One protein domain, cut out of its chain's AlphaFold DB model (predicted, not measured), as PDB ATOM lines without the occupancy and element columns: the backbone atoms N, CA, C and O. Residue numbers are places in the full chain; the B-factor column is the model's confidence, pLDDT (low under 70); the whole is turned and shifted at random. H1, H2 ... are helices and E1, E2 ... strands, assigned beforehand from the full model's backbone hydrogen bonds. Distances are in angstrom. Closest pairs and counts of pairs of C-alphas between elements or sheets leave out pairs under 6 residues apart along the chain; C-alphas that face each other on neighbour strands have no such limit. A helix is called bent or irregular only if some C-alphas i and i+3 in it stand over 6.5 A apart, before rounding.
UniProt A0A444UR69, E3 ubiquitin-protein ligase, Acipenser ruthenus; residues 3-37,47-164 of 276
ATOM      1  N   VAL A   3     -38.920  -1.996  31.607       93.25
ATOM      2  CA  VAL A   3     -38.341  -0.936  30.780       93.25
ATOM      3  C   VAL A   3     -36.917  -1.301  30.392       93.25
ATOM      4  O   VAL A   3     -36.077  -1.567  31.249       93.25
ATOM      5  N   VAL A   4     -36.643  -1.245  29.093       94.44
ATOM      6  CA  VAL A   4     -35.305  -1.357  28.520       94.44
ATOM      7  C   VAL A   4     -34.968  -0.041  27.841       94.44
ATOM      8  O   VAL A   4     -35.696   0.406  26.956       94.44
ATOM      9  N   TRP A   5     -33.862   0.577  28.239       95.38
ATOM     10  CA  TRP A   5     -33.316   1.703  27.493       95.38
ATOM     11  C   TRP A   5     -32.425   1.179  26.375       95.38
ATOM     12  O   TRP A   5     -31.612   0.281  26.589       95.38
ATOM     13  N   GLU A   6     -32.554   1.758  25.187       96.50
ATOM     14  CA  GLU A   6     -31.752   1.401  24.022       96.50
ATOM     15  C   GLU A   6     -31.070   2.634  23.435       96.50
ATOM     16  O   GLU A   6     -31.619   3.737  23.460       96.50
ATOM     17  N   TRP A   7     -29.891   2.438  22.855       96.69
ATOM     18  CA  TRP A   7     -29.196   3.438  22.053       96.69
ATOM     19  C   TRP A   7     -29.040   2.948  20.618       96.69
ATOM     20  O   TRP A   7     -28.905   1.754  20.367       96.69
ATOM     21  N   GLN A   8     -29.082   3.869  19.665       96.94
ATOM     22  CA  GLN A   8     -28.945   3.544  18.253       96.94
ATOM     23  C   GLN A   8     -27.473   3.597  17.839       96.94
ATOM     24  O   GLN A   8     -26.802   4.611  18.054       96.94
ATOM     25  N   ASP A   9     -26.968   2.510  17.264       93.50
ATOM     26  CA  ASP A   9     -25.630   2.467  16.688       93.50
ATOM     27  C   ASP A   9     -25.558   3.163  15.323       93.50
ATOM     28  O   ASP A   9     -26.541   3.681  14.794       93.50
ATOM     29  N   ASP A  10     -24.354   3.210  14.757       91.31
ATOM     30  CA  ASP A  10     -24.097   3.951  13.517       91.31
ATOM     31  C   ASP A  10     -24.670   3.247  12.282       91.31
ATOM     32  O   ASP A  10     -24.799   3.859  11.226       91.31
ATOM     33  N   LEU A  11     -25.019   1.967  12.425       90.94
ATOM     34  CA  LEU A  11     -25.687   1.159  11.410       90.94
ATOM     35  C   LEU A  11     -27.217   1.252  11.541       90.94
ATOM     36  O   LEU A  11     -27.946   0.639  10.765       90.94
ATOM     37  N   GLY A  12     -27.715   2.030  12.507       92.31
ATOM     38  CA  GLY A  12     -29.136   2.242  12.748       92.31
ATOM     39  C   GLY A  12     -29.790   1.183  13.636       92.31
ATOM     40  O   GLY A  12     -31.004   1.261  13.855       92.31
ATOM     41  N   HIS A  13     -29.029   0.231  14.178       93.94
ATOM     42  CA  HIS A  13     -29.559  -0.811  15.051       93.94
ATOM     43  C   HIS A  13     -29.690  -0.325  16.491       93.94
ATOM     44  O   HIS A  13     -28.852   0.414  17.005       93.94
ATOM     45  N   TRP A  14     -30.744  -0.777  17.162       96.06
ATOM     46  CA  TRP A  14     -30.998  -0.441  18.557       96.06
ATOM     47  C   TRP A  14     -30.359  -1.470  19.483       96.06
ATOM     48  O   TRP A  14     -30.599  -2.673  19.374       96.06
ATOM     49  N   ARG A  15     -29.512  -0.972  20.379       95.06
ATOM     50  CA  ARG A  15     -28.688  -1.747  21.299       95.06
ATOM     51  C   ARG A  15     -29.191  -1.511  22.719       95.06
ATOM     52  O   ARG A  15     -29.267  -0.352  23.131       95.06
ATOM     53  N   PRO A  16     -29.528  -2.563  23.478       95.12
ATOM     54  CA  PRO A  16     -29.971  -2.389  24.850       95.12
ATOM     55  C   PRO A  16     -28.806  -1.932  25.732       95.12
ATOM     56  O   PRO A  16     -27.692  -2.450  25.640       95.12
ATOM     57  N   TYR A  17     -29.066  -0.965  26.606       94.94
ATOM     58  CA  TYR A  17     -28.239  -0.769  27.792       94.94
ATOM     59  C   TYR A  17     -28.480  -1.916  28.768       94.94
ATOM     60  O   TYR A  17     -29.559  -2.494  28.780       94.94
ATOM     61  N   SER A  18     -27.518  -2.202  29.645       92.94
ATOM     62  CA  SER A  18     -27.701  -3.216  30.686       92.94
ATOM     63  C   SER A  18     -28.894  -2.902  31.603       92.94
ATOM     64  O   SER A  18     -29.328  -1.749  31.726       92.94
ATOM     65  N   GLY A  19     -29.410  -3.923  32.298       92.00
ATOM     66  CA  GLY A  19     -30.516  -3.750  33.250       92.00
ATOM     67  C   GLY A  19     -30.198  -2.738  34.355       92.00
ATOM     68  O   GLY A  19     -31.046  -1.924  34.710       92.00
ATOM     69  N   GLN A  20     -28.944  -2.711  34.819       93.31
ATOM     70  CA  GLN A  20     -28.450  -1.740  35.800       93.31
ATOM     71  C   GLN A  20     -28.487  -0.304  35.269       93.31
ATOM     72  O   GLN A  20     -28.997   0.589  35.943       93.31
ATOM     73  N   VAL A  21     -27.986  -0.076  34.052       95.00
ATOM     74  CA  VAL A  21     -27.989   1.255  33.427       95.00
ATOM     75  C   VAL A  21     -29.420   1.708  33.134       95.00
ATOM     76  O   VAL A  21     -29.771   2.846  33.432       95.00
ATOM     77  N   SER A  22     -30.276   0.810  32.640       94.38
ATOM     78  CA  SER A  22     -31.700   1.098  32.422       94.38
ATOM     79  C   SER A  22     -32.418   1.464  33.728       94.38
ATOM     80  O   SER A  22     -33.161   2.440  33.764       94.38
ATOM     81  N   GLY A  23     -32.161   0.728  34.815       93.12
ATOM     82  CA  GLY A  23     -32.691   1.025  36.149       93.12
ATOM     83  C   GLY A  23     -32.224   2.372  36.692       93.12
ATOM     84  O   GLY A  23     -33.027   3.128  37.237       93.12
ATOM     85  N   TYR A  24     -30.950   2.705  36.490       94.00
ATOM     86  CA  TYR A  24     -30.399   3.997  36.883       94.00
ATOM     87  C   TYR A  24     -31.040   5.163  36.120       94.00
ATOM     88  O   TYR A  24     -31.440   6.149  36.740       94.00
ATOM     89  N   ILE A  25     -31.196   5.037  34.794       93.88
ATOM     90  CA  ILE A  25     -31.864   6.056  33.972       93.88
ATOM     91  C   ILE A  25     -33.289   6.289  34.487       93.88
ATOM     92  O   ILE A  25     -33.664   7.430  34.759       93.88
ATOM     93  N   GLU A  26     -34.055   5.218  34.710       92.81
ATOM     94  CA  GLU A  26     -35.400   5.313  35.285       92.81
ATOM     95  C   GLU A  26     -35.395   5.993  36.657       92.81
ATOM     96  O   GLU A  26     -36.196   6.893  36.907       92.81
ATOM     97  N   GLN A  27     -34.479   5.628  37.555       90.50
ATOM     98  CA  GLN A  27     -34.394   6.244  38.879       90.50
ATOM     99  C   GLN A  27     -34.141   7.755  38.793       90.50
ATOM    100  O   GLN A  27     -34.797   8.531  39.493       90.50
ATOM    101  N   CYS A  28     -33.233   8.190  37.919       89.81
ATOM    102  CA  CYS A  28     -32.980   9.608  37.677       89.81
ATOM    103  C   CYS A  28     -34.239  10.334  37.180       89.81
ATOM    104  O   CYS A  28     -34.546  11.416  37.683       89.81
ATOM    105  N   LEU A  29     -35.004   9.719  36.273       87.25
ATOM    106  CA  LEU A  29     -36.262  10.278  35.767       87.25
ATOM    107  C   LEU A  29     -37.345  10.404  36.850       87.25
ATOM    108  O   LEU A  29     -38.102  11.373  36.839       87.25
ATOM    109  N   HIS A  30     -37.405   9.479  37.813       81.44
ATOM    110  CA  HIS A  30     -38.392   9.505  38.902       81.44
ATOM    111  C   HIS A  30     -38.014  10.439  40.064       81.44
ATOM    112  O   HIS A  30     -38.886  11.061  40.675       81.44
ATOM    113  N   VAL A  31     -36.723  10.548  40.396       70.50
ATOM    114  CA  VAL A  31     -36.236  11.360  41.532       70.50
ATOM    115  C   VAL A  31     -36.180  12.850  41.183       70.50
ATOM    116  O   VAL A  31     -36.397  13.713  42.039       70.50
ATOM    117  N   GLN A  32     -35.926  13.180  39.920       66.75
ATOM    118  CA  GLN A  32     -35.726  14.555  39.473       66.75
ATOM    119  C   GLN A  32     -36.965  15.473  39.609       66.75
ATOM    120  O   GLN A  32     -36.795  16.626  40.023       66.75
ATOM    121  N   PRO A  33     -38.209  15.010  39.371       60.72
ATOM    122  CA  PRO A  33     -39.415  15.782  39.665       60.72
ATOM    123  C   PRO A  33     -39.624  16.064  41.161       60.72
ATOM    124  O   PRO A  33     -40.120  17.130  41.513       60.72
ATOM    125  N   GLN A  34     -39.222  15.156  42.058       53.44
ATOM    126  CA  GLN A  34     -39.481  15.275  43.503       53.44
ATOM    127  C   GLN A  34     -38.604  16.338  44.183       53.44
ATOM    128  O   GLN A  34     -39.039  17.021  45.113       53.44
ATOM    129  N   LEU A  35     -37.386  16.560  43.679       51.59
ATOM    130  CA  LEU A  35     -36.500  17.628  44.164       51.59
ATOM    131  C   LEU A  35     -37.022  19.042  43.838       51.59
ATOM    132  O   LEU A  35     -36.576  20.007  44.465       51.59
ATOM    133  N   ARG A  36     -37.998  19.182  42.922       51.09
ATOM    134  CA  ARG A  36     -38.679  20.462  42.648       51.09
ATOM    135  C   ARG A  36     -39.586  20.924  43.790       51.09
ATOM    136  O   ARG A  36     -39.782  22.124  43.936       51.09
ATOM    137  N   GLY A  37     -40.117  20.011  44.607       49.12
ATOM    138  CA  GLY A  37     -41.081  20.351  45.662       49.12
ATOM    139  C   GLY A  37     -40.471  20.966  46.928       49.12
ATOM    140  O   GLY A  37     -41.212  21.410  47.798       49.12
ATOM    141  N   SER A  47     -31.504  19.634  35.475       60.41
ATOM    142  CA  SER A  47     -30.370  18.860  34.961       60.41
ATOM    143  C   SER A  47     -30.916  17.715  34.113       60.41
ATOM    144  O   SER A  47     -30.932  16.569  34.532       60.41
ATOM    145  N   THR A  48     -31.411  18.031  32.922       80.88
ATOM    146  CA  THR A  48     -32.029  17.110  31.966       80.88
ATOM    147  C   THR A  48     -31.065  16.071  31.399       80.88
ATOM    148  O   THR A  48     -31.448  15.248  30.576       80.88
ATOM    149  N   SER A  49     -29.814  16.118  31.839       90.31
ATOM    150  CA  SER A  49     -28.728  15.245  31.454       90.31
ATOM    151  C   SER A  49     -28.470  14.170  32.513       90.31
ATOM    152  O   SER A  49     -28.335  14.490  33.695       90.31
ATOM    153  N   ILE A  50     -28.307  12.920  32.092       94.38
ATOM    154  CA  ILE A  50     -27.948  11.778  32.941       94.38
ATOM    155  C   ILE A  50     -26.565  11.269  32.530       94.38
ATOM    156  O   ILE A  50     -26.382  10.834  31.395       94.38
ATOM    157  N   SER A  51     -25.595  11.287  33.446       95.06
ATOM    158  CA  SER A  51     -24.253  10.742  33.200       95.06
ATOM    159  C   SER A  51     -24.226   9.235  33.447       95.06
ATOM    160  O   SER A  51     -24.460   8.784  34.568       95.06
ATOM    161  N   LEU A  52     -23.907   8.442  32.422       95.88
ATOM    162  CA  LEU A  52     -23.968   6.977  32.508       95.88
ATOM    163  C   LEU A  52     -22.836   6.364  33.344       95.88
ATOM    164  O   LEU A  52     -23.003   5.271  33.881       95.88
ATOM    165  N   GLY A  53     -21.736   7.100  33.533       94.75
ATOM    166  CA  GLY A  53     -20.599   6.700  34.369       94.75
ATOM    167  C   GLY A  53     -20.939   6.325  35.809       94.75
ATOM    168  O   GLY A  53     -20.231   5.527  36.414       94.75
ATOM    169  N   TYR A  54     -22.024   6.879  36.361       94.06
ATOM    170  CA  TYR A  54     -22.477   6.550  37.715       94.06
ATOM    171  C   TYR A  54     -23.093   5.153  37.817       94.06
ATOM    172  O   TYR A  54     -23.051   4.549  38.886       94.06
ATOM    173  N   ALA A  55     -23.667   4.647  36.724       94.00
ATOM    174  CA  ALA A  55     -24.195   3.292  36.660       94.00
ATOM    175  C   ALA A  55     -23.131   2.300  36.196       94.00
ATOM    176  O   ALA A  55     -23.078   1.193  36.717       94.00
ATOM    177  N   ASP A  56     -22.298   2.676  35.228       93.31
ATOM    178  CA  ASP A  56     -21.253   1.821  34.674       93.31
ATOM    179  C   ASP A  56     -20.014   2.668  34.336       93.31
ATOM    180  O   ASP A  56     -20.091   3.521  33.447       93.31
ATOM    181  N   PRO A  57     -18.857   2.437  34.989       93.94
ATOM    182  CA  PRO A  57     -17.631   3.186  34.718       93.94
ATOM    183  C   PRO A  57     -17.161   3.123  33.259       93.94
ATOM    184  O   PRO A  57     -16.559   4.079  32.773       93.94
ATOM    185  N   SER A  58     -17.454   2.042  32.527       91.81
ATOM    186  CA  SER A  58     -17.113   1.939  31.098       91.81
ATOM    187  C   SER A  58     -17.900   2.930  30.231       91.81
ATOM    188  O   SER A  58     -17.455   3.318  29.148       91.81
ATOM    189  N   LEU A  59     -19.044   3.397  30.739       94.00
ATOM    190  CA  LEU A  59     -19.894   4.402  30.115       94.00
ATOM    191  C   LEU A  59     -19.644   5.820  30.657       94.00
ATOM    192  O   LEU A  59     -20.404   6.733  30.336       94.00
ATOM    193  N   ALA A  60     -18.564   6.039  31.416       94.00
ATOM    194  CA  ALA A  60     -18.172   7.354  31.928       94.00
ATOM    195  C   ALA A  60     -18.189   8.505  30.905       94.00
ATOM    196  O   ALA A  60     -18.683   9.572  31.267       94.00
ATOM    197  N   PRO A  61     -17.736   8.342  29.643       95.00
ATOM    198  CA  PRO A  61     -17.742   9.447  28.686       95.00
ATOM    199  C   PRO A  61     -19.124   9.738  28.078       95.00
ATOM    200  O   PRO A  61     -19.219  10.599  27.204       95.00
ATOM    201  N   TYR A  62     -20.183   9.017  28.460       96.25
ATOM    202  CA  TYR A  62     -21.511   9.152  27.861       96.25
ATOM    203  C   TYR A  62     -22.497   9.864  28.790       96.25
ATOM    204  O   TYR A  62     -22.674   9.501  29.957       96.25
ATOM    205  N   ILE A  63     -23.205  10.838  28.225       95.81
ATOM    206  CA  ILE A  63     -24.288  11.579  28.870       95.81
ATOM    207  C   ILE A  63     -25.539  11.463  28.004       95.81
ATOM    208  O   ILE A  63     -25.468  11.652  26.794       95.81
ATOM    209  N   ILE A  64     -26.690  11.170  28.603       96.06
ATOM    210  CA  ILE A  64     -27.984  11.210  27.914       96.06
ATOM    211  C   ILE A  64     -28.651  12.546  28.210       96.06
ATOM    212  O   ILE A  64     -28.908  12.839  29.370       96.06
ATOM    213  N   ASP A  65     -28.976  13.322  27.182       93.31
ATOM    214  CA  ASP A  65     -29.901  14.446  27.295       93.31
ATOM    215  C   ASP A  65     -31.340  13.957  27.067       93.31
ATOM    216  O   ASP A  65     -31.703  13.493  25.983       93.31
ATOM    217  N   ILE A  66     -32.154  14.028  28.116       91.00
ATOM    218  CA  ILE A  66     -33.508  13.468  28.158       91.00
ATOM    219  C   ILE A  66     -34.499  14.202  27.234       91.00
ATOM    220  O   ILE A  66     -35.206  13.520  26.499       91.00
ATOM    221  N   PRO A  67     -34.566  15.547  27.181       89.12
ATOM    222  CA  PRO A  67     -35.457  16.284  26.290       89.12
ATOM    223  C   PRO A  67     -35.240  15.963  24.818       89.12
ATOM    224  O   PRO A  67     -36.209  15.823  24.077       89.12
ATOM    225  N   SER A  68     -33.982  15.848  24.386       90.12
ATOM    226  CA  SER A  68     -33.665  15.506  22.999       90.12
ATOM    227  C   SER A  68     -33.668  14.000  22.726       90.12
ATOM    228  O   SER A  68     -33.637  13.598  21.560       90.12
ATOM    229  N   MET A  69     -33.714  13.167  23.774       94.88
ATOM    230  CA  MET A  69     -33.547  11.713  23.699       94.88
ATOM    231  C   MET A  69     -32.281  11.334  22.914       94.88
ATOM    232  O   MET A  69     -32.295  10.487  22.010       94.88
ATOM    233  N   LYS A  70     -31.166  11.995  23.246       95.75
ATOM    234  CA  LYS A  70     -29.854  11.768  22.629       95.75
ATOM    235  C   LYS A  70     -28.817  11.378  23.669       95.75
ATOM    236  O   LYS A  70     -28.717  11.980  24.729       95.75
ATOM    237  N   GLN A  71     -27.990  10.404  23.322       96.38
ATOM    238  CA  GLN A  71     -26.723  10.138  23.981       96.38
ATOM    239  C   GLN A  71     -25.647  10.987  23.307       96.38
ATOM    240  O   GLN A  71     -25.489  10.942  22.088       96.38
ATOM    241  N   PHE A  72     -24.884  11.716  24.106       94.94
ATOM    242  CA  PHE A  72     -23.709  12.468  23.711       94.94
ATOM    243  C   PHE A  72     -22.467  11.831  24.330       94.94
ATOM    244  O   PHE A  72     -22.421  11.578  25.535       94.94
ATOM    245  N   ARG A  73     -21.454  11.576  23.502       95.19
ATOM    246  CA  ARG A  73     -20.136  11.142  23.961       95.19
ATOM    247  C   ARG A  73     -19.222  12.359  24.089       95.19
ATOM    248  O   ARG A  73     -18.986  13.056  23.107       95.19
ATOM    249  N   GLN A  74     -18.715  12.611  25.290       93.25
ATOM    250  CA  GLN A  74     -18.048  13.868  25.640       93.25
ATOM    251  C   GLN A  74     -16.686  14.076  24.973       93.25
ATOM    252  O   GLN A  74     -16.292  15.215  24.755       93.25
ATOM    253  N   ASP A  75     -15.967  13.001  24.655       92.56
ATOM    254  CA  ASP A  75     -14.612  13.064  24.097       92.56
ATOM    255  C   ASP A  75     -14.599  13.283  22.574       92.56
ATOM    256  O   ASP A  75     -13.782  14.040  22.061       92.56
ATOM    257  N   THR A  76     -15.511  12.641  21.843       92.56
ATOM    258  CA  THR A  76     -15.583  12.702  20.373       92.56
ATOM    259  C   THR A  76     -16.700  13.591  19.855       92.56
ATOM    260  O   THR A  76     -16.780  13.834  18.654       92.56
ATOM    261  N   GLY A  77     -17.606  14.032  20.727       91.62
ATOM    262  CA  GLY A  77     -18.794  14.790  20.347       91.62
ATOM    263  C   GLY A  77     -19.861  13.965  19.620       91.62
ATOM    264  O   GLY A  77     -20.830  14.518  19.100       91.62
ATOM    265  N   LYS A  78     -19.697  12.639  19.548       93.25
ATOM    266  CA  LYS A  78     -20.604  11.765  18.802       93.25
ATOM    267  C   LYS A  78     -21.973  11.708  19.470       93.25
ATOM    268  O   LYS A  78     -22.074  11.475  20.675       93.25
ATOM    269  N   MET A  79     -23.020  11.863  18.665       95.19
ATOM    270  CA  MET A  79     -24.407  11.803  19.116       95.19
ATOM    271  C   MET A  79     -25.102  10.548  18.604       95.19
ATOM    272  O   MET A  79     -24.967  10.187  17.436       95.19
ATOM    273  N   ARG A  80     -25.882   9.907  19.472       97.06
ATOM    274  CA  ARG A  80     -26.692   8.725  19.158       97.06
ATOM    275  C   ARG A  80     -28.106   8.902  19.680       97.06
ATOM    276  O   ARG A  80     -28.321   9.548  20.701       97.06
ATOM    277  N   CYS A  81     -29.089   8.362  18.968       97.38
ATOM    278  CA  CYS A  81     -30.468   8.363  19.449       97.38
ATOM    279  C   CYS A  81     -30.601   7.417  20.639       97.38
ATOM    280  O   CYS A  81     -29.953   6.373  20.680       97.38
ATOM    281  N   VAL A  82     -31.464   7.770  21.581       97.50
ATOM    282  CA  VAL A  82     -31.827   6.925  22.713       97.50
ATOM    283  C   VAL A  82     -33.340   6.763  22.723       97.50
ATOM    284  O   VAL A  82     -34.069   7.674  22.334       97.50
ATOM    285  N   ARG A  83     -33.827   5.603  23.153       95.56
ATOM    286  CA  ARG A  83     -35.255   5.372  23.357       95.56
ATOM    287  C   ARG A  83     -35.515   4.488  24.563       95.56
ATOM    288  O   ARG A  83     -34.653   3.718  24.983       95.56
ATOM    289  N   GLN A  84     -36.738   4.585  25.058       94.12
ATOM    290  CA  GLN A  84     -37.298   3.680  26.044       94.12
ATOM    291  C   GLN A  84     -38.179   2.657  25.319       94.12
ATOM    292  O   GLN A  84     -39.053   3.034  24.536       94.12
ATOM    293  N   THR A  85     -37.963   1.374  25.590       93.56
ATOM    294  CA  THR A  85     -38.738   0.267  25.024       93.56
ATOM    295  C   THR A  85     -39.358  -0.549  26.152       93.56
ATOM    296  O   THR A  85     -38.684  -0.946  27.103       93.56
ATOM    297  N   LEU A  86     -40.661  -0.808  26.048       92.81
ATOM    298  CA  LEU A  86     -41.397  -1.629  27.005       92.81
ATOM    299  C   LEU A  86     -41.437  -3.075  26.522       92.81
ATOM    300  O   LEU A  86     -41.913  -3.350  25.421       92.81
ATOM    301  N   LEU A  87     -40.983  -4.001  27.365       91.06
ATOM    302  CA  LEU A  87     -41.024  -5.432  27.074       91.06
ATOM    303  C   LEU A  87     -41.919  -6.193  28.061       91.06
ATOM    304  O   LEU A  87     -42.034  -5.813  29.233       91.06
ATOM    305  N   PRO A  88     -42.522  -7.315  27.636       89.44
ATOM    306  CA  PRO A  88     -43.140  -8.264  28.551       89.44
ATOM    307  C   PRO A  88     -42.139  -8.768  29.598       89.44
ATOM    308  O   PRO A  88     -40.977  -9.032  29.304       89.44
ATOM    309  N   GLN A  89     -42.600  -8.953  30.836       86.12
ATOM    310  CA  GLN A  89     -41.747  -9.460  31.922       86.12
ATOM    311  C   GLN A  89     -41.354 -10.935  31.724       86.12
ATOM    312  O   GLN A  89     -40.369 -11.397  32.290       86.12
ATOM    313  N   SER A  90     -42.105 -11.666  30.896       85.19
ATOM    314  CA  SER A  90     -41.795 -13.037  30.485       85.19
ATOM    315  C   SER A  90     -40.615 -13.131  29.511       85.19
ATOM    316  O   SER A  90     -40.061 -14.215  29.333       85.19
ATOM    317  N   SER A  91     -40.206 -12.024  28.883       86.81
ATOM    318  CA  SER A  91     -39.115 -12.023  27.911       86.81
ATOM    319  C   SER A  91     -37.774 -12.386  28.557       86.81
ATOM    320  O   SER A  91     -37.473 -12.016  29.690       86.81
ATOM    321  N   ALA A  92     -36.918 -13.075  27.801       81.75
ATOM    322  CA  ALA A  92     -35.541 -13.386  28.189       81.75
ATOM    323  C   ALA A  92     -34.768 -12.159  28.696       81.75
ATOM    324  O   ALA A  92     -34.189 -12.184  29.782       81.75
ATOM    325  N   VAL A  93     -34.840 -11.075  27.921       84.31
ATOM    326  CA  VAL A  93     -34.164  -9.812  28.216       84.31
ATOM    327  C   VAL A  93     -34.643  -9.238  29.545       84.31
ATOM    328  O   VAL A  93     -33.815  -8.802  30.328       84.31
ATOM    329  N   ALA A  94     -35.933  -9.354  29.885       84.56
ATOM    330  CA  ALA A  94     -36.472  -8.874  31.161       84.56
ATOM    331  C   ALA A  94     -35.795  -9.508  32.387       84.56
ATOM    332  O   ALA A  94     -35.594  -8.840  33.400       84.56
ATOM    333  N   ARG A  95     -35.366 -10.772  32.268       85.00
ATOM    334  CA  ARG A  95     -34.616 -11.502  33.303       85.00
ATOM    335  C   ARG A  95     -33.126 -11.133  33.355       85.00
ATOM    336  O   ARG A  95     -32.362 -11.816  34.028       85.00
ATOM    337  N   GLY A  96     -32.708 -10.092  32.635       86.31
ATOM    338  CA  GLY A  96     -31.319  -9.638  32.563       86.31
ATOM    339  C   GLY A  96     -30.448 -10.475  31.628       86.31
ATOM    340  O   GLY A  96     -29.228 -10.344  31.657       86.31
ATOM    341  N   VAL A  97     -31.035 -11.353  30.807       92.00
ATOM    342  CA  VAL A  97     -30.265 -12.164  29.858       92.00
ATOM    343  C   VAL A  97     -29.979 -11.348  28.604       92.00
ATOM    344  O   VAL A  97     -30.903 -10.959  27.892       92.00
ATOM    345  N   THR A  98     -28.699 -11.135  28.318       92.38
ATOM    346  CA  THR A  98     -28.230 -10.420  27.128       92.38
ATOM    347  C   THR A  98     -27.215 -11.281  26.392       92.38
ATOM    348  O   THR A  98     -26.367 -11.928  27.009       92.38
ATOM    349  N   TRP A  99     -27.315 -11.309  25.069       96.25
ATOM    350  CA  TRP A  99     -26.326 -11.949  24.215       96.25
ATOM    351  C   TRP A  99     -25.430 -10.880  23.606       96.25
ATOM    352  O   TRP A  99     -25.912  -9.827  23.187       96.25
ATOM    353  N   GLU A 100     -24.133 -11.150  23.540       96.69
ATOM    354  CA  GLU A 100     -23.140 -10.192  23.063       96.69
ATOM    355  C   GLU A 100     -22.146 -10.855  22.116       96.69
ATOM    356  O   GLU A 100     -21.864 -12.049  22.235       96.69
ATOM    357  N   TRP A 101     -21.576 -10.069  21.211       96.75
ATOM    358  CA  TRP A 101     -20.537 -10.501  20.282       96.75
ATOM    359  C   TRP A 101     -19.257  -9.685  20.456       96.75
ATOM    360  O   TRP A 101     -19.289  -8.503  20.811       96.75
ATOM    361  N   ALA A 102     -18.118 -10.324  20.209       96.94
ATOM    362  CA  ALA A 102     -16.804  -9.709  20.327       96.94
ATOM    363  C   ALA A 102     -16.541  -8.745  19.159       96.94
ATOM    364  O   ALA A 102     -16.514  -9.143  17.985       96.94
ATOM    365  N   ASN A 103     -16.334  -7.471  19.488       93.06
ATOM    366  CA  ASN A 103     -16.000  -6.433  18.523       93.06
ATOM    367  C   ASN A 103     -14.494  -6.393  18.221       93.06
ATOM    368  O   ASN A 103     -13.679  -6.990  18.921       93.06
ATOM    369  N   ASP A 104     -14.124  -5.675  17.159       90.12
ATOM    370  CA  ASP A 104     -12.726  -5.573  16.708       90.12
ATOM    371  C   ASP A 104     -11.819  -4.819  17.686       90.12
ATOM    372  O   ASP A 104     -10.602  -4.939  17.622       90.12
ATOM    373  N   GLN A 105     -12.409  -4.061  18.611       87.50
ATOM    374  CA  GLN A 105     -11.696  -3.270  19.614       87.50
ATOM    375  C   GLN A 105     -11.460  -4.061  20.914       87.50
ATOM    376  O   GLN A 105     -11.122  -3.476  21.941       87.50
ATOM    377  N   GLY A 106     -11.683  -5.381  20.902       85.75
ATOM    378  CA  GLY A 106     -11.520  -6.256  22.069       85.75
ATOM    379  C   GLY A 106     -12.632  -6.135  23.120       85.75
ATOM    380  O   GLY A 106     -12.554  -6.763  24.175       85.75
ATOM    381  N   GLY A 107     -13.671  -5.346  22.845       90.88
ATOM    382  CA  GLY A 107     -14.861  -5.217  23.677       90.88
ATOM    383  C   GLY A 107     -15.990  -6.153  23.250       90.88
ATOM    384  O   GLY A 107     -15.928  -6.843  22.232       90.88
ATOM    385  N   TRP A 108     -17.069  -6.132  24.024       93.69
ATOM    386  CA  TRP A 108     -18.290  -6.877  23.734       93.69
ATOM    387  C   TRP A 108     -19.405  -5.912  23.363       93.69
ATOM    388  O   TRP A 108     -19.530  -4.840  23.953       93.69
ATOM    389  N   THR A 109     -20.187  -6.280  22.355       94.00
ATOM    390  CA  THR A 109     -21.310  -5.474  21.874       94.00
ATOM    391  C   THR A 109     -22.593  -6.277  22.025       94.00
ATOM    392  O   THR A 109     -22.653  -7.400  21.517       94.00
ATOM    393  N   PRO A 110     -23.625  -5.740  22.692       95.12
ATOM    394  CA  PRO A 110     -24.885  -6.445  22.837       95.12
ATOM    395  C   PRO A 110     -25.604  -6.574  21.493       95.12
ATOM    396  O   PRO A 110     -25.621  -5.657  20.664       95.12
ATOM    397  N   TYR A 111     -26.231  -7.723  21.275       95.94
ATOM    398  CA  TYR A 111     -27.182  -7.882  20.186       95.94
ATOM    399  C   TYR A 111     -28.436  -7.041  20.432       95.94
ATOM    400  O   TYR A 111     -28.777  -6.690  21.563       95.94
ATOM    401  N   GLU A 112     -29.155  -6.752  19.355       95.19
ATOM    402  CA  GLU A 112     -30.501  -6.197  19.394       95.19
ATOM    403  C   GLU A 112     -31.398  -7.069  20.288       95.19
ATOM    404  O   GLU A 112     -31.214  -8.287  20.389       95.19
ATOM    405  N   ILE A 113     -32.415  -6.469  20.909       94.31
ATOM    406  CA  ILE A 113     -33.337  -7.183  21.809       94.31
ATOM    407  C   ILE A 113     -33.964  -8.404  21.114       94.31
ATOM    408  O   ILE A 113     -33.988  -9.493  21.685       94.31
ATOM    409  N   ASN A 114     -34.418  -8.251  19.866       93.94
ATOM    410  CA  ASN A 114     -35.057  -9.329  19.104       93.94
ATOM    411  C   ASN A 114     -34.093 -10.484  18.808       93.94
ATOM    412  O   ASN A 114     -34.463 -11.648  18.949       93.94
ATOM    413  N   VAL A 115     -32.846 -10.159  18.459       95.62
ATOM    414  CA  VAL A 115     -31.787 -11.148  18.232       95.62
ATOM    415  C   VAL A 115     -31.458 -11.865  19.542       95.62
ATOM    416  O   VAL A 115     -31.425 -13.091  19.574       95.62
ATOM    417  N   SER A 116     -31.311 -11.131  20.648       94.94
ATOM    418  CA  SER A 116     -31.075 -11.717  21.974       94.94
ATOM    419  C   SER A 116     -32.202 -12.658  22.410       94.94
ATOM    420  O   SER A 116     -31.932 -13.712  22.979       94.94
ATOM    421  N   MET A 117     -33.466 -12.312  22.131       93.88
ATOM    422  CA  MET A 117     -34.608 -13.185  22.420       93.88
ATOM    423  C   MET A 117     -34.592 -14.460  21.572       93.88
ATOM    424  O   MET A 117     -34.833 -15.538  22.113       93.88
ATOM    425  N   LEU A 118     -34.289 -14.348  20.274       95.31
ATOM    426  CA  LEU A 118     -34.156 -15.501  19.380       95.31
ATOM    427  C   LEU A 118     -33.047 -16.441  19.865       95.31
ATOM    428  O   LEU A 118     -33.300 -17.626  20.071       95.31
ATOM    429  N   LEU A 119     -31.850 -15.899  20.111       96.12
ATOM    430  CA  LEU A 119     -30.698 -16.660  20.596       96.12
ATOM    431  C   LEU A 119     -30.995 -17.349  21.924       96.12
ATOM    432  O   LEU A 119     -30.697 -18.531  22.081       96.12
ATOM    433  N   GLU A 120     -31.631 -16.646  22.862       95.62
ATOM    434  CA  GLU A 120     -31.988 -17.242  24.144       95.62
ATOM    435  C   GLU A 120     -33.004 -18.377  23.994       95.62
ATOM    436  O   GLU A 120     -32.865 -19.408  24.653       95.62
ATOM    437  N   ASN A 121     -34.011 -18.214  23.134       94.88
ATOM    438  CA  ASN A 121     -35.001 -19.257  22.892       94.88
ATOM    439  C   ASN A 121     -34.365 -20.503  22.251       94.88
ATOM    440  O   ASN A 121     -34.595 -21.624  22.712       94.88
ATOM    441  N   SER A 122     -33.514 -20.309  21.240       96.06
ATOM    442  CA  SER A 122     -32.747 -21.382  20.597       96.06
ATOM    443  C   SER A 122     -31.824 -22.098  21.587       96.06
ATOM    444  O   SER A 122     -31.779 -23.329  21.619       96.06
ATOM    445  N   TYR A 123     -31.154 -21.342  22.460       95.69
ATOM    446  CA  TYR A 123     -30.273 -21.879  23.496       95.69
ATOM    447  C   TYR A 123     -31.029 -22.699  24.554       95.69
ATOM    448  O   TYR A 123     -30.610 -23.805  24.916       95.69
ATOM    449  N   GLN A 124     -32.174 -22.200  25.031       94.62
ATOM    450  CA  GLN A 124     -33.042 -22.936  25.959       94.62
ATOM    451  C   GLN A 124     -33.620 -24.202  25.319       94.62
ATOM    452  O   GLN A 124     -33.688 -25.237  25.977       94.62
ATOM    453  N   SER A 125     -33.939 -24.146  24.026       96.19
ATOM    454  CA  SER A 125     -34.414 -25.291  23.237       96.19
ATOM    455  C   SER A 125     -33.308 -26.275  22.834       96.19
ATOM    456  O   SER A 125     -33.580 -27.213  22.089       96.19
ATOM    457  N   ARG A 126     -32.063 -26.079  23.300       95.88
ATOM    458  CA  ARG A 126     -30.898 -26.930  22.985       95.88
ATOM    459  C   ARG A 126     -30.626 -27.071  21.482       95.88
ATOM    460  O   ARG A 126     -30.142 -28.103  21.026       95.88
ATOM    461  N   GLN A 127     -30.919 -26.028  20.708       96.94
ATOM    462  CA  GLN A 127     -30.546 -25.980  19.298       96.94
ATOM    463  C   GLN A 127     -29.031 -25.786  19.157       96.94
ATOM    464  O   GLN A 127     -28.407 -25.096  19.960       96.94
ATOM    465  N   GLN A 128     -28.440 -26.375  18.115       95.62
ATOM    466  CA  GLN A 128     -26.999 -26.260  17.850       95.62
ATOM    467  C   GLN A 128     -26.605 -24.878  17.312       95.62
ATOM    468  O   GLN A 128     -25.477 -24.435  17.515       95.62
ATOM    469  N   GLY A 129     -27.533 -24.174  16.663       94.62
ATOM    470  CA  GLY A 129     -27.315 -22.826  16.160       94.62
ATOM    471  C   GLY A 129     -28.616 -22.096  15.849       94.62
ATOM    472  O   GLY A 129     -29.696 -22.684  15.874       94.62
ATOM    473  N   ALA A 130     -28.490 -20.806  15.562       96.62
ATOM    474  CA  ALA A 130     -29.585 -19.907  15.225       96.62
ATOM    475  C   ALA A 130     -29.211 -19.063  13.995       96.62
ATOM    476  O   ALA A 130     -28.161 -18.418  13.971       96.62
ATOM    477  N   ASP A 131     -30.067 -19.062  12.971       96.31
ATOM    478  CA  ASP A 131     -29.891 -18.220  11.781       96.31
ATOM    479  C   ASP A 131     -30.517 -16.842  12.021       96.31
ATOM    480  O   ASP A 131     -31.726 -16.722  12.232       96.31
ATOM    481  N   LEU A 132     -29.696 -15.793  11.965       96.00
ATOM    482  CA  LEU A 132     -30.151 -14.414  12.141       96.00
ATOM    483  C   LEU A 132     -30.732 -13.815  10.848       96.00
ATOM    484  O   LEU A 132     -31.228 -12.686  10.863       96.00
ATOM    485  N   GLY A 133     -30.733 -14.571   9.744       93.31
ATOM    486  CA  GLY A 133     -31.301 -14.167   8.455       93.31
ATOM    487  C   GLY A 133     -32.779 -13.792   8.527       93.31
ATOM    488  O   GLY A 133     -33.201 -12.856   7.854       93.31
ATOM    489  N   GLN A 134     -33.549 -14.441   9.406       89.62
ATOM    490  CA  GLN A 134     -34.967 -14.118   9.629       89.62
ATOM    491  C   GLN A 134     -35.179 -12.698  10.181       89.62
ATOM    492  O   GLN A 134     -36.250 -12.124  10.017       89.62
ATOM    493  N   LEU A 135     -34.152 -12.127  10.815       92.38
ATOM    494  CA  LEU A 135     -34.140 -10.767  11.352       92.38
ATOM    495  C   LEU A 135     -33.389  -9.784  10.433       92.38
ATOM    496  O   LEU A 135     -33.132  -8.652  10.829       92.38
ATOM    497  N   GLY A 136     -33.038 -10.203   9.211       91.31
ATOM    498  CA  GLY A 136     -32.346  -9.371   8.222       91.31
ATOM    499  C   GLY A 136     -30.823  -9.331   8.363       91.31
ATOM    500  O   GLY A 136     -30.176  -8.502   7.724       91.31
ATOM    501  N   HIS A 137     -30.222 -10.213   9.167       92.94
ATOM    502  CA  HIS A 137     -28.773 -10.254   9.369       92.94
ATOM    503  C   HIS A 137     -28.123 -11.442   8.647       92.94
ATOM    504  O   HIS A 137     -28.597 -12.570   8.728       92.94
ATOM    505  N   ASN A 138     -26.975 -11.234   7.997       95.00
ATOM    506  CA  ASN A 138     -26.277 -12.294   7.256       95.00
ATOM    507  C   ASN A 138     -25.337 -13.147   8.139       95.00
ATOM    508  O   ASN A 138     -24.185 -13.411   7.781       95.00
ATOM    509  N   TYR A 139     -25.818 -13.544   9.317       96.44
ATOM    510  CA  TYR A 139     -25.032 -14.264  10.318       96.44
ATOM    511  C   TYR A 139     -25.738 -15.534  10.787       96.44
ATOM    512  O   TYR A 139     -26.947 -15.544  11.003       96.44
ATOM    513  N   LEU A 140     -24.952 -16.583  11.002       96.94
ATOM    514  CA  LEU A 140     -25.344 -17.781  11.735       96.94
ATOM    515  C   LEU A 140     -24.633 -17.758  13.088       96.94
ATOM    516  O   LEU A 140     -23.419 -17.572  13.131       96.94
ATOM    517  N   VAL A 141     -25.352 -17.960  14.186       97.81
ATOM    518  CA  VAL A 141     -24.735 -18.141  15.503       97.81
ATOM    519  C   VAL A 141     -24.701 -19.626  15.826       97.81
ATOM    520  O   VAL A 141     -25.742 -20.260  15.956       97.81
ATOM    521  N   ASP A 142     -23.499 -20.174  15.956       97.19
ATOM    522  CA  ASP A 142     -23.253 -21.504  16.503       97.19
ATOM    523  C   ASP A 142     -23.302 -21.408  18.032       97.19
ATOM    524  O   ASP A 142     -22.436 -20.792  18.660       97.19
ATOM    525  N   LEU A 143     -24.347 -21.983  18.627       96.81
ATOM    526  CA  LEU A 143     -24.596 -21.944  20.069       96.81
ATOM    527  C   LEU A 143     -23.755 -22.973  20.830       96.81
ATOM    528  O   LEU A 143     -23.613 -22.859  22.046       96.81
ATOM    529  N   THR A 144     -23.181 -23.948  20.123       95.44
ATOM    530  CA  THR A 144     -22.295 -24.960  20.708       95.44
ATOM    531  C   THR A 144     -20.887 -24.398  20.849       95.44
ATOM    532  O   THR A 144     -20.285 -24.479  21.916       95.44
ATOM    533  N   ALA A 145     -20.379 -23.780  19.782       95.81
ATOM    534  CA  ALA A 145     -19.069 -23.133  19.783       95.81
ATOM    535  C   ALA A 145     -19.092 -21.705  20.352       95.81
ATOM    536  O   ALA A 145     -18.031 -21.096  20.472       95.81
ATOM    537  N   LEU A 146     -20.281 -21.165  20.650       97.44
ATOM    538  CA  LEU A 146     -20.499 -19.771  21.043       97.44
ATOM    539  C   LEU A 146     -19.805 -18.796  20.079       97.44
ATOM    540  O   LEU A 146     -19.014 -17.939  20.468       97.44
ATOM    541  N   ALA A 147     -20.107 -18.938  18.787       97.50
ATOM    542  CA  ALA A 147     -19.485 -18.154  17.729       97.50
ATOM    543  C   ALA A 147     -20.502 -17.670  16.691       97.50
ATOM    544  O   ALA A 147     -21.275 -18.446  16.135       97.50
ATOM    545  N   GLN A 148     -20.440 -16.385  16.362       97.50
ATOM    546  CA  GLN A 148     -21.115 -15.796  15.214       97.50
ATOM    547  C   GLN A 148     -20.280 -16.057  13.964       97.50
ATOM    548  O   GLN A 148     -19.075 -15.824  13.968       97.50
ATOM    549  N   ILE A 149     -20.922 -16.478  12.882       97.38
ATOM    550  CA  ILE A 149     -20.309 -16.802  11.597       97.38
ATOM    551  C   ILE A 149     -20.988 -15.954  10.525       97.38
ATOM    552  O   ILE A 149     -22.210 -15.983  10.377       97.38
ATOM    553  N   ASN A 150     -20.210 -15.183   9.770       96.50
ATOM    554  CA  ASN A 150     -20.709 -14.481   8.592       96.50
ATOM    555  C   ASN A 150     -21.007 -15.492   7.478       96.50
ATOM    556  O   ASN A 150     -20.121 -16.237   7.072       96.50
ATOM    557  N   LYS A 151     -22.241 -15.514   6.967       95.62
ATOM    558  CA  LYS A 151     -22.654 -16.497   5.953       95.62
ATOM    559  C   LYS A 151     -21.990 -16.258   4.589       95.62
ATOM    560  O   LYS A 151     -21.853 -17.204   3.827       95.62
ATOM    561  N   ALA A 152     -21.571 -15.026   4.287       95.62
ATOM    562  CA  ALA A 152     -20.893 -14.688   3.033       95.62
ATOM    563  C   ALA A 152     -19.370 -14.872   3.097       95.62
ATOM    564  O   ALA A 152     -18.775 -15.322   2.126       95.62
ATOM    565  N   THR A 153     -18.731 -14.511   4.213       96.19
ATOM    566  CA  THR A 153     -17.257 -14.514   4.322       96.19
ATOM    567  C   THR A 153     -16.696 -15.626   5.201       96.19
ATOM    568  O   THR A 153     -15.482 -15.750   5.327       96.19
ATOM    569  N   SER A 154     -17.559 -16.386   5.880       95.88
ATOM    570  CA  SER A 154     -17.198 -17.381   6.902       95.88
ATOM    571  C   SER A 154     -16.376 -16.829   8.076       95.88
ATOM    572  O   SER A 154     -15.913 -17.595   8.921       95.88
ATOM    573  N   PHE A 155     -16.226 -15.503   8.181       96.00
ATOM    574  CA  PHE A 155     -15.524 -14.859   9.284       96.00
ATOM    575  C   PHE A 155     -16.250 -15.112  10.606       96.00
ATOM    576  O   PHE A 155     -17.479 -14.993  10.674       96.00
ATOM    577  N   ARG A 156     -15.492 -15.441  11.659       96.31
ATOM    578  CA  ARG A 156     -16.039 -15.820  12.965       96.31
ATOM    579  C   ARG A 156     -15.742 -14.770  14.028       96.31
ATOM    580  O   ARG A 156     -14.626 -14.267  14.114       96.31
ATOM    581  N   ARG A 157     -16.729 -14.491  14.876       97.25
ATOM    582  CA  ARG A 157     -16.593 -13.680  16.094       97.25
ATOM    583  C   ARG A 157     -17.081 -14.482  17.286       97.25
ATOM    584  O   ARG A 157     -18.038 -15.239  17.164       97.25
ATOM    585  N   GLN A 158     -16.434 -14.310  18.431       97.81
ATOM    586  CA  GLN A 158     -16.891 -14.931  19.672       97.81
ATOM    587  C   GLN A 158     -18.225 -14.323  20.106       97.81
ATOM    588  O   GLN A 158     -18.474 -13.133  19.899       97.81
ATOM    589  N   VAL A 159     -19.069 -15.152  20.702       97.88
ATOM    590  CA  VAL A 159     -20.375 -14.791  21.247       97.88
ATOM    591  C   VAL A 159     -20.410 -15.217  22.705       97.88
ATOM    592  O   VAL A 159     -19.799 -16.209  23.089       97.88
ATOM    593  N   ARG A 160     -21.122 -14.475  23.545       97.00
ATOM    594  CA  ARG A 160     -21.349 -14.883  24.929       97.00
ATOM    595  C   ARG A 160     -22.764 -14.579  25.372       97.00
ATOM    596  O   ARG A 160     -23.381 -13.607  24.939       97.00
ATOM    597  N   ARG A 161     -23.236 -15.409  26.292       95.62
ATOM    598  CA  ARG A 161     -24.465 -15.194  27.043       95.62
ATOM    599  C   ARG A 161     -24.105 -14.595  28.392       95.62
ATOM    600  O   ARG A 161     -23.392 -15.226  29.168       95.62
ATOM    601  N   GLN A 162     -24.631 -13.418  28.690       93.56
ATOM    602  CA  GLN A 162     -24.452 -12.770  29.981       93.56
ATOM    603  C   GLN A 162     -25.790 -12.671  30.710       93.56
ATOM    604  O   GLN A 162     -26.831 -12.411  30.109       93.56
ATOM    605  N   VAL A 163     -25.758 -12.893  32.022       91.06
ATOM    606  CA  VAL A 163     -26.892 -12.632  32.909       91.06
ATOM    607  C   VAL A 163     -26.496 -11.473  33.807       91.06
ATOM    608  O   VAL A 163     -25.553 -11.589  34.586       91.06
ATOM    609  N   SER A 164     -27.182 -10.348  33.655       86.50
ATOM    610  CA  SER A 164     -27.000  -9.151  34.472       86.50
ATOM    611  C   SER A 164     -28.169  -8.965  35.436       86.50
ATOM    612  O   SER A 164     -29.093  -9.779  35.485       86.50
TER     613      SER A 164
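Overview. This is residues 3 to 37 and 47 to 164 of the 276 residues of the protein "E3 ubiquitin-protein ligase" of Acipenser ruthenus (UniProt A0A444UR69). Two lobes of like build stand end to end, each a strongly twisted sheet of six strands with a helix over one face. The first lobe holds E1 to E6 with the long helix H1, which packs on the sheet with its residues 19 to 29 and runs on past it; in the second lobe the sheet of E7 to E12 curls round H2, and the lobes meet where E2 comes near E8 and the beginning of H2. The printed part has 153 residues, with three named helices and twelve named strands in the order E1 E2 H1 E3 E4 E5 E6 E7 E8 H2 E9 H3 E10 E11 E12, a mixed class. The sheets run E2 E1 E6 E5 E4 E3 and E8 E7 E12 E11 E10 E9, both antiparallel throughout. The whole is compact, with a radius of gyration of the C-alphas of 16.8 A, yet elongated in outline, spanning 56 by 36 by 25 A.

Along the chain. E1 is residues 3 to 8, 16.3 A long, beginning at C-alpha 3 at (-38.341, -0.936, 30.780). E2 is residues 14 to 16, and H1 is residues 19 to 37, 29.1 A long, ending at C-alpha 37 at (-41.081, 20.351, 45.662). H1 is neither bent nor irregular, but only just: C-alphas 30 and 33 are 6.4 A apart. E3 is residues 49 to 51, E4 residues 62 to 65, E5 residues 70 to 73, and E6 residues 79 to 87, 25.2 A long. E7 is residues 97 to 102, 16.7 A long, E8 residues 108 to 110, and H2 residues 113 to 124, 16.3 A long. E9 is residues 129 to 131, H3 residues 132 to 135, E10 residues 139 to 142 and E11 residues 147 to 150. E12, residues 156 to 163, is 22.9 A long and ends at C-alpha 163 at (-26.892, -12.632, 32.909).

Arrangement. E6 has staggered pairing, with E5 over residues 79 to 81 (N 80 and O 71, 2.8 A) and with E1 over residues 82 to 86 (N 4 and O 85, 2.9 A). E1 and E2 are a hairpin, with N 15 and O 7 at 2.8 A. E3 E4 E5 E6 form a meander, each strand the antiparallel neighbour of the one before; N 50 and O 64 are 2.8 A apart, and N 63 and O 72 are 2.9 A apart. H1 is on this sheet, making two layers, a helix on one face of a sheet; its closest C-alphas to E1 are those of Trp 5 and Ser 22, 5.2 A. The closest C-alphas of E2 and E8 are those of Arg 15 and Pro 110, 6.2 A. H2 is on the first sheet too, on the same face as H1, and stands up from it; H1 and H2 are apart. In the second sheet, E12 pairs with E7 over residues 159 to 163 (N 98 and O 162, 2.9 A) and with E11 over residues 156 to 158 (N 157 and O 148, 2.8 A). E7 and E8 are a hairpin, with N 109 and O 101 at 2.9 A. E10 E11 E12 form another meander, with N 149 and O 140 at 2.7 A, and edge strand E9 has N 130 and O 141 at 2.8 A. H2 makes two layers with this sheet; the closest C-alphas of E7 and H2 are those of Trp 99 and Ser 116, 5.3 A. H3 only grazes the sheet with residues 132 to 133, and H2 and H3 only just touch, with 3 pairs of C-alphas within 8 A, the closest being those of Val 115 and Leu 132, 7.1 A; H2 does so with residues 114 to 115 alone. Every O i to N i+4 pair is within hydrogen-bond range in H2, and 11 of 15 in H1; H3 is too short for such a pair.

Size, cuts and confidence. The two C-alphas farthest apart are those of Gly 37 and Ser 154, 59.1 A. Residues 38 to 46 are not printed, and C-alphas 37 and 47 are 15.2 A apart across this cut. Of the links that are printed whole, E3 to E4 and E6 to E7 are short and the others tight. The mean pLDDT of the printed part is 91.8; residues 32 to 37 and residue 47 are under 70.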